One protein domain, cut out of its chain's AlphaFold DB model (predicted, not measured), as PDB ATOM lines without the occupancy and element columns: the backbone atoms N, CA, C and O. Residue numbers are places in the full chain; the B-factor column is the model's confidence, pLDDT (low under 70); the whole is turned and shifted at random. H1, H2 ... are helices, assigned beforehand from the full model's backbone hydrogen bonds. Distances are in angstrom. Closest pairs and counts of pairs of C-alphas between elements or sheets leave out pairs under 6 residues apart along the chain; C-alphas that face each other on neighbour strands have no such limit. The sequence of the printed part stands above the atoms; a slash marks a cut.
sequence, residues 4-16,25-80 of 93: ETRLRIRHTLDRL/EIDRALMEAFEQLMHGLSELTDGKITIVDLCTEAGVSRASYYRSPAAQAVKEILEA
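AT A GLANCE: This is residues 4 to 16 and 25 to 80 of the 93 residues of an uncharacterized protein of Streptomyces sp. HF10 (UniProt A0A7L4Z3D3). Helices H1, H2 and H5 stand side by side in a three-helix bundle, its H1 to H2 side loose; short H3 crosses H2 on the side away from H1, and short H4 lies across near residues 26 to 30 of H2. The printed part has 69 residues with five named helices, H1 to H5 in order, and no named strand: all helix. It is compact, with a radius of gyration of the C-alphas of 10.9 A and spans of 27 by 25 by 21 A.

IN THESE COORDINATES: H1, residues 4 to 16, begins at C-alpha 4 (230.389, 152.054, 113.256) and is 18.2 A long. H2, residues 25 to 38, is 19.9 A long. H3 is residues 51 to 57 and H4 residues 62 to 67. H5, residues 69 to 79, 15.8 A long, ends at C-alpha 79 (231.469, 163.947, 104.212).

HOW THE PARTS SIT: H2, the hub, touches H5 at a shallow tilt of 20 degrees, the same way; their closest C-alphas, of Asp 27 and Ala 70, are 5.7 A apart. H1 touches H5, closest C-alphas Thr 12 and Ala 73, 6.4 A. H2 touches H3 about perpendicular, at 79 degrees, closest C-alphas Ala 33 and Glu 57, 5.5 A. Every O i to N i+4 pair is within hydrogen-bond range in H1, H2, H3 and H5, and 1 of 2 in H4.

THE WHOLE: The farthest C-alphas, of Glu 4 and Ala 63, are 30.2 A apart. Residues 17 to 24 are not printed; the gap from C-alpha 16 to C-alpha 25 is 13.5 A. The link H2 to H3 is long. The pLDDT is under 70 at residues 4 to 6, 13, 16 and 80.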
ATOM      1  N   GLU A   4     229.549 151.620 114.367       67.88
ATOM      2  CA  GLU A   4     230.389 152.054 113.256       67.88
ATOM      3  C   GLU A   4     230.745 153.549 113.299       67.88
ATOM      4  O   GLU A   4     231.891 153.925 113.047       67.88
ATOM      5  N   THR A   5     229.800 154.417 113.670       66.25
ATOM      6  CA  THR A   5     230.051 155.862 113.788       66.25
ATOM      7  C   THR A   5     231.058 156.141 114.900       66.25
ATOM      8  O   THR A   5     231.992 156.923 114.717       66.25
ATOM      9  N   ARG A   6     230.929 155.435 116.029       65.75
ATOM     10  CA  ARG A   6     231.857 155.544 117.161       65.75
ATOM     11  C   ARG A   6     233.253 155.057 116.797       65.75
ATOM     12  O   ARG A   6     234.247 155.684 117.162       65.75
ATOM     13  N   LEU A   7     233.325 153.955 116.051       72.69
ATOM     14  CA  LEU A   7     234.581 153.391 115.570       72.69
ATOM     15  C   LEU A   7     235.275 154.333 114.575       72.69
ATOM     16  O   LEU A   7     236.487 154.511 114.653       72.69
ATOM     17  N   ARG A   8     234.518 154.997 113.692       71.31
ATOM     18  CA  ARG A   8     235.040 156.009 112.757       71.31
ATOM     19  C   ARG A   8     235.596 157.236 113.471       71.31
ATOM     20  O   ARG A   8     236.688 157.687 113.118       71.31
ATOM     21  N   ILE A   9     234.888 157.745 114.481       70.25
ATOM     22  CA  ILE A   9     235.372 158.849 115.323       70.25
ATOM     23  C   ILE A   9     236.688 158.433 115.989       70.25
ATOM     24  O   ILE A   9     237.694 159.119 115.823       70.25
ATOM     25  N   ARG A  10     236.719 157.260 116.637       70.56
ATOM     26  CA  ARG A  10     237.919 156.713 117.294       70.56
ATOM     27  C   ARG A  10     239.099 156.560 116.332       70.56
ATOM     28  O   ARG A  10     240.184 157.039 116.624       70.56
ATOM     29  N   HIS A  11     238.881 155.956 115.167       78.50
ATOM     30  CA  HIS A  11     239.927 155.736 114.168       78.50
ATOM     31  C   HIS A  11     240.481 157.056 113.612       78.50
ATOM     32  O   HIS A  11     241.681 157.209 113.391       78.50
ATOM     33  N   THR A  12     239.606 158.041 113.412       74.44
ATOM     34  CA  THR A  12     240.017 159.387 113.004       74.44
ATOM     35  C   THR A  12     240.881 160.047 114.080       74.44
ATOM     36  O   THR A  12     241.898 160.661 113.751       74.44
ATOM     37  N   LEU A  13     240.524 159.855 115.352       66.19
ATOM     38  CA  LEU A  13     241.242 160.346 116.531       66.19
ATOM     39  C   LEU A  13     242.635 159.713 116.668       66.19
ATOM     40  O   LEU A  13     243.634 160.415 116.868       66.19
ATOM     41  N   ASP A  14     242.713 158.396 116.481       73.06
ATOM     42  CA  ASP A  14     243.971 157.649 116.498       73.06
ATOM     43  C   ASP A  14     244.876 158.089 115.350       73.06
ATOM     44  O   ASP A  14     246.061 158.325 115.563       73.06
ATOM     45  N   ARG A  15     244.332 158.310 114.148       76.06
ATOM     46  CA  ARG A  15     245.104 158.809 112.999       76.06
ATOM     47  C   ARG A  15     245.643 160.225 113.223       76.06
ATOM     48  O   ARG A  15     246.780 160.508 112.848       76.06
ATOM     49  N   LEU A  16     244.858 161.113 113.837       68.44
ATOM     50  CA  LEU A  16     245.324 162.457 114.196       68.44
ATOM     51  C   LEU A  16     246.477 162.405 115.210       68.44
ATOM     52  O   LEU A  16     247.433 163.169 115.077       68.44
ATOM     53  N   GLU A  25     244.651 170.648 123.935       89.69
ATOM     54  CA  GLU A  25     243.408 170.716 124.706       89.69
ATOM     55  C   GLU A  25     242.225 171.192 123.847       89.69
ATOM     56  O   GLU A  25     241.133 170.648 123.963       89.69
ATOM     57  N   ILE A  26     242.476 172.102 122.898       90.31
ATOM     58  CA  ILE A  26     241.486 172.547 121.906       90.31
ATOM     59  C   ILE A  26     241.011 171.372 121.048       90.31
ATOM     60  O   ILE A  26     239.813 171.226 120.825       90.31
ATOM     61  N   ASP A  27     241.933 170.527 120.577       87.69
ATOM     62  CA  ASP A  27     241.569 169.365 119.763       87.69
ATOM     63  C   ASP A  27     240.695 168.399 120.566       87.69
ATOM     64  O   ASP A  27     239.685 167.920 120.057       87.69
ATOM     65  N   ARG A  28     241.053 168.135 121.831       88.12
ATOM     66  CA  ARG A  28     240.271 167.254 122.710       88.12
ATOM     67  C   ARG A  28     238.870 167.803 122.966       88.12
ATOM     68  O   ARG A  28     237.916 167.064 122.754       88.12
ATOM     69  N   ALA A  29     238.750 169.082 123.326       93.19
ATOM     70  CA  ALA A  29     237.462 169.725 123.585       93.19
ATOM     71  C   ALA A  29     236.546 169.702 122.350       93.19
ATOM     72  O   ALA A  29     235.371 169.363 122.446       93.19
ATOM     73  N   LEU A  30     237.095 169.993 121.164       92.38
ATOM     74  CA  LEU A  30     236.347 169.907 119.908       92.38
ATOM     75  C   LEU A  30     235.884 168.479 119.604       92.38
ATOM     76  O   LEU A  30     234.787 168.288 119.094       92.38
ATOM     77  N   MET A  31     236.702 167.468 119.886       87.94
ATOM     78  CA  MET A  31     236.337 166.078 119.610       87.94
ATOM     79  C   MET A  31     235.289 165.541 120.590       87.94
ATOM     80  O   MET A  31     234.375 164.844 120.157       87.94
ATOM     81  N   GLU A  32     235.391 165.889 121.872       90.31
ATOM     82  CA  GLU A  32     234.401 165.530 122.895       90.31
ATOM     83  C   GLU A  32     233.038 166.160 122.593       90.31
ATOM     84  O   GLU A  32     232.039 165.447 122.503       90.31
ATOM     85  N   ALA A  33     233.009 167.463 122.298       92.81
ATOM     86  CA  ALA A  33     231.791 168.161 121.896       92.81
ATOM     87  C   ALA A  33     231.173 167.571 120.617       92.81
ATOM     88  O   ALA A  33     229.955 167.440 120.497       92.81
ATOM     89  N   PHE A  34     232.006 167.171 119.650       90.25
ATOM     90  CA  PHE A  34     231.525 166.511 118.439       90.25
ATOM     91  C   PHE A  34     230.904 165.142 118.740       90.25
ATOM     92  O   PHE A  34     229.849 164.823 118.192       90.25
ATOM     93  N   GLU A  35     231.512 164.346 119.626       87.06
ATOM     94  CA  GLU A  35     230.932 163.085 120.097       87.06
ATOM     95  C   GLU A  35     229.583 163.345 120.792       87.06
ATOM     96  O   GLU A  35     228.578 162.757 120.390       87.06
ATOM     97  N   GLN A  36     229.510 164.282 121.742       90.06
ATOM     98  CA  GLN A  36     228.262 164.645 122.429       90.06
ATOM     99  C   GLN A  36     227.143 165.032 121.449       90.06
ATOM    100  O   GLN A  36     226.037 164.490 121.529       90.06
ATOM    101  N   LEU A  37     227.437 165.896 120.472       90.06
ATOM    102  CA  LEU A  37     226.477 166.300 119.441       90.06
ATOM    103  C   LEU A  37     226.017 165.120 118.574       90.06
ATOM    104  O   LEU A  37     224.821 164.964 118.332       90.06
ATOM    105  N   MET A  38     226.930 164.233 118.164       85.50
ATOM    106  CA  MET A  38     226.587 163.005 117.426       85.50
ATOM    107  C   MET A  38     225.709 162.044 118.244       85.50
ATOM    108  O   MET A  38     224.948 161.256 117.677       85.50
ATOM    109  N   HIS A  39     225.797 162.108 119.572       84.25
ATOM    110  CA  HIS A  39     224.962 161.350 120.498       84.25
ATOM    111  C   HIS A  39     223.622 162.026 120.830       84.25
ATOM    112  O   HIS A  39     222.807 161.422 121.530       84.25
ATOM    113  N   GLY A  40     223.371 163.242 120.332       87.69
ATOM    114  CA  GLY A  40     222.207 164.041 120.719       87.69
ATOM    115  C   GLY A  40     222.253 164.494 122.181       87.69
ATOM    116  O   GLY A  40     221.214 164.803 122.757       87.69
ATOM    117  N   LEU A  41     223.444 164.507 122.786       89.38
ATOM    118  CA  LEU A  41     223.703 164.901 124.173       89.38
ATOM    119  C   LEU A  41     224.164 166.360 124.246       89.38
ATOM    120  O   LEU A  41     225.113 166.683 124.947       89.38
ATOM    121  N   SER A  42     223.521 167.222 123.466       90.75
ATOM    122  CA  SER A  42     223.798 168.653 123.481       90.75
ATOM    123  C   SER A  42     223.439 169.252 124.837       90.75
ATOM    124  O   SER A  42     222.360 168.977 125.369       90.75
ATOM    125  N   GLU A  43     224.347 170.058 125.388       93.50
ATOM    126  CA  GLU A  43     224.172 170.694 126.695       93.50
ATOM    127  C   GLU A  43     223.889 172.192 126.557       93.50
ATOM    128  O   GLU A  43     223.092 172.742 127.320       93.50
ATOM    129  N   LEU A  44     224.514 172.857 125.578       94.56
ATOM    130  CA  LEU A  44     224.457 174.313 125.409       94.56
ATOM    131  C   LEU A  44     223.681 174.768 124.168       94.56
ATOM    132  O   LEU A  44     223.318 175.945 124.077       94.56
ATOM    133  N   THR A  45     223.449 173.880 123.201       94.31
ATOM    134  CA  THR A  45     222.882 174.216 121.884       94.31
ATOM    135  C   THR A  45     221.576 173.467 121.604       94.31
ATOM    136  O   THR A  45     221.006 172.814 122.476       94.31
ATOM    137  N   ASP A  46     221.026 173.613 120.395       88.62
ATOM    138  CA  ASP A  46     219.773 172.958 119.994       88.62
ATOM    139  C   ASP A  46     219.981 171.527 119.452       88.62
ATOM    140  O   ASP A  46     219.067 170.944 118.860       88.62
ATOM    141  N   GLY A  47     221.175 170.957 119.650       84.06
ATOM    142  CA  GLY A  47     221.537 169.606 119.224       84.06
ATOM    143  C   GLY A  47     221.823 169.443 117.737       84.06
ATOM    144  O   GLY A  47     222.034 168.318 117.275       84.06
ATOM    145  N   LYS A  48     221.851 170.531 116.961       88.94
ATOM    146  CA  LYS A  48     222.266 170.470 115.560       88.94
ATOM    147  C   LYS A  48     223.775 170.313 115.444       88.94
ATOM    148  O   LYS A  48     224.565 170.889 116.183       88.94
ATOM    149  N   ILE A  49     224.187 169.560 114.430       88.25
ATOM    150  CA  ILE A  49     225.602 169.377 114.111       88.25
ATOM    151  C   ILE A  49     226.015 170.459 113.119       88.25
ATOM    152  O   ILE A  49     226.095 170.235 111.910       88.25
ATOM    153  N   THR A  50     226.237 171.665 113.636       91.56
ATOM    154  CA  THR A  50     226.843 172.765 112.881       91.56
ATOM    155  C   THR A  50     228.209 173.117 113.459       91.56
ATOM    156  O   THR A  50     228.508 172.828 114.614       91.56
ATOM    157  N   ILE A  51     229.058 173.779 112.668       92.69
ATOM    158  CA  ILE A  51     230.365 174.256 113.156       92.69
ATOM    159  C   ILE A  51     230.186 175.236 114.325       92.69
ATOM    160  O   ILE A  51     231.009 175.264 115.236       92.69
ATOM    161  N   VAL A  52     229.128 176.052 114.294       94.31
ATOM    162  CA  VAL A  52     228.840 177.035 115.346       94.31
ATOM    163  C   VAL A  52     228.465 176.328 116.640       94.31
ATOM    164  O   VAL A  52     229.021 176.665 117.685       94.31
ATOM    165  N   ASP A  53     227.590 175.332 116.556       94.62
ATOM    166  CA  ASP A  53     227.128 174.592 117.728       94.62
ATOM    167  C   ASP A  53     228.269 173.766 118.317       94.62
ATOM    168  O   ASP A  53     228.546 173.862 119.504       94.62
ATOM    169  N   LEU A  54     229.055 173.101 117.465       94.50
ATOM    170  CA  LEU A  54     230.271 172.402 117.874       94.50
ATOM    171  C   LEU A  54     231.252 173.311 118.625       94.50
ATOM    172  O   LEU A  54     231.769 172.943 119.676       94.50
ATOM    173  N   CYS A  55     231.524 174.500 118.086       95.88
ATOM    174  CA  CYS A  55     232.399 175.473 118.739       95.88
ATOM    175  C   CYS A  55     231.829 175.939 120.088       95.88
ATOM    176  O   CYS A  55     232.589 176.164 121.027       95.88
ATOM    177  N   THR A  56     230.506 176.086 120.171       97.25
ATOM    178  CA  THR A  56     229.804 176.529 121.380       97.25
ATOM    179  C   THR A  56     229.879 175.468 122.473       97.25
ATOM    180  O   THR A  56     230.320 175.785 123.572       97.25
ATOM    181  N   GLU A  57     229.549 174.215 122.153       96.19
ATOM    182  CA  GLU A  57     229.651 173.071 123.071       96.19
ATOM    183  C   GLU A  57     231.101 172.848 123.535       96.19
ATOM    184  O   GLU A  57     231.356 172.612 124.709       96.19
ATOM    185  N   ALA A  58     232.081 173.017 122.641       95.31
ATOM    186  CA  ALA A  58     233.497 172.871 122.982       95.31
ATOM    187  C   ALA A  58     234.086 174.054 123.773       95.31
ATOM    188  O   ALA A  58     235.238 173.983 124.203       95.31
ATOM    189  N   GLY A  59     233.377 175.183 123.893       96.81
ATOM    190  CA  GLY A  59     233.938 176.421 124.451       96.81
ATOM    191  C   GLY A  59     235.098 177.002 123.624       96.81
ATOM    192  O   GLY A  59     235.969 177.697 124.153       96.81
ATOM    193  N   VAL A  60     235.140 176.719 122.319       96.31
ATOM    194  CA  VAL A  60     236.248 177.065 121.418       96.31
ATOM    195  C   VAL A  60     235.803 178.111 120.399       96.31
ATOM    196  O   VAL A  60     234.732 178.040 119.809       96.31
ATOM    197  N   SER A  61     236.657 179.100 120.120       96.38
ATOM    198  CA  SER A  61     236.362 180.073 119.062       96.38
ATOM    199  C   SER A  61     236.410 179.431 117.668       96.38
ATOM    200  O   SER A  61     237.276 178.603 117.383       96.38
ATOM    201  N   ARG A  62     235.580 179.906 116.731       95.56
ATOM    202  CA  ARG A  62     235.634 179.464 115.320       95.56
ATOM    203  C   ARG A  62     237.022 179.630 114.691       95.56
ATOM    204  O   ARG A  62     237.447 178.798 113.899       95.56
ATOM    205  N   ALA A  63     237.745 180.694 115.046       95.31
ATOM    206  CA  ALA A  63     239.097 180.929 114.542       95.31
ATOM    207  C   ALA A  63     240.083 179.850 115.020       95.31
ATOM    208  O   ALA A  63     240.937 179.416 114.248       95.31
ATOM    209  N   SER A  64     239.948 179.409 116.272       92.88
ATOM    210  CA  SER A  64     240.726 178.301 116.828       92.88
ATOM    211  C   SER A  64     240.339 176.972 116.179       92.88
ATOM    212  O   SER A  64     241.226 176.213 115.800       92.88
ATOM    213  N   TYR A  65     239.040 176.731 115.966       93.19
ATOM    214  CA  TYR A  65     238.538 175.550 115.258       93.19
ATOM    215  C   TYR A  65     239.165 175.400 113.869       93.19
ATOM    216  O   TYR A  65     239.784 174.382 113.588       93.19
ATOM    217  N   TYR A  66     239.106 176.425 113.013       91.19
ATOM    218  CA  TYR A  66     239.643 176.316 111.648       91.19
ATOM    219  C   TYR A  66     241.171 176.156 111.578       91.19
ATOM    220  O   TYR A  66     241.698 175.797 110.527       91.19
ATOM    221  N   ARG A  67     241.896 176.419 112.673       89.94
ATOM    222  CA  ARG A  67     243.342 176.158 112.790       89.94
ATOM    223  C   ARG A  67     243.648 174.788 113.401       89.94
ATOM    224  O   ARG A  67     244.797 174.351 113.345       89.94
ATOM    225  N   SER A  68     242.650 174.139 113.994       85.62
ATOM    226  CA  SER A  68     242.776 172.836 114.632       85.62
ATOM    227  C   SER A  68     242.723 171.713 113.585       85.62
ATOM    228  O   SER A  68     241.871 171.730 112.691       85.62
ATOM    229  N   PRO A  69     243.580 170.684 113.707       82.44
ATOM    230  CA  PRO A  69     243.445 169.441 112.950       82.44
ATOM    231  C   PRO A  69     242.070 168.762 113.093       82.44
ATOM    232  O   PRO A  69     241.654 168.041 112.185       82.44
ATOM    233  N   ALA A  70     241.342 169.012 114.188       83.62
ATOM    234  CA  ALA A  70     239.998 168.480 114.402       83.62
ATOM    235  C   ALA A  70     238.998 168.970 113.343       83.62
ATOM    236  O   ALA A  70     238.075 168.235 112.999       83.62
ATOM    237  N   ALA A  71     239.194 170.157 112.756       86.81
ATOM    238  CA  ALA A  71     238.323 170.642 111.684       86.81
ATOM    239  C   ALA A  71     238.351 169.727 110.452       86.81
ATOM    240  O   ALA A  71     237.305 169.428 109.877       86.81
ATOM    241  N   GLN A  72     239.535 169.232 110.083       83.25
ATOM    242  CA  GLN A  72     239.688 168.298 108.970       83.25
ATOM    243  C   GLN A  72     239.034 166.945 109.288       83.25
ATOM    244  O   GLN A  72     238.339 166.384 108.447       83.25
ATOM    245  N   ALA A  73     239.190 166.454 110.520       81.19
ATOM    246  CA  ALA A  73     238.547 165.224 110.977       81.19
ATOM    247  C   ALA A  73     237.014 165.306 110.966       81.19
ATOM    248  O   ALA A  73     236.359 164.416 110.431       81.19
ATOM    249  N   VAL A  74     236.446 166.381 111.519       83.31
ATOM    250  CA  VAL A  74     234.993 166.612 111.526       83.31
ATOM    251  C   VAL A  74     234.458 166.649 110.099       83.31
ATOM    252  O   VAL A  74     233.464 165.991 109.802       83.31
ATOM    253  N   LYS A  75     235.148 167.356 109.197       84.94
ATOM    254  CA  LYS A  75     234.781 167.399 107.782       84.94
ATOM    255  C   LYS A  75     234.762 166.002 107.158       84.94
ATOM    256  O   LYS A  75     233.759 165.631 106.564       84.94
ATOM    257  N   GLU A  76     235.821 165.215 107.339       82.75
ATOM    258  CA  GLU A  76     235.899 163.858 106.783       82.75
ATOM    259  C   GLU A  76     234.802 162.932 107.315       82.75
ATOM    260  O   GLU A  76     234.263 162.131 106.557       82.75
ATOM    261  N   ILE A  77     234.437 163.049 108.593       79.38
ATOM    262  CA  ILE A  77     233.368 162.236 109.190       79.38
ATOM    263  C   ILE A  77     231.996 162.631 108.633       79.38
ATOM    264  O   ILE A  77     231.179 161.752 108.365       79.38
ATOM    265  N   LEU A  78     231.742 163.929 108.449       79.44
ATOM    266  CA  LEU A  78     230.472 164.428 107.913       79.44
ATOM    267  C   LEU A  78     230.330 164.201 106.401       79.44
ATOM    268  O   LEU A  78     229.216 164.008 105.919       79.44
ATOM    269  N   GLU A  79     231.437 164.228 105.654       80.25
ATOM    270  CA  GLU A  79     231.469 163.947 104.212       80.25
ATOM    271  C   GLU A  79     231.516 162.446 103.896       80.25
ATOM    272  O   GLU A  79     231.200 162.046 102.772       80.25
ATOM    273  N   ALA A  80     231.908 161.602 104.857       69.44
ATOM    274  CA  ALA A  80     231.909 160.161 104.663       69.44
ATOM    275  C   ALA A  80     230.486 159.682 104.342       69.44
ATOM    276  O   ALA A  80     229.545 160.025 105.067       69.44
TER     277      ALA A  80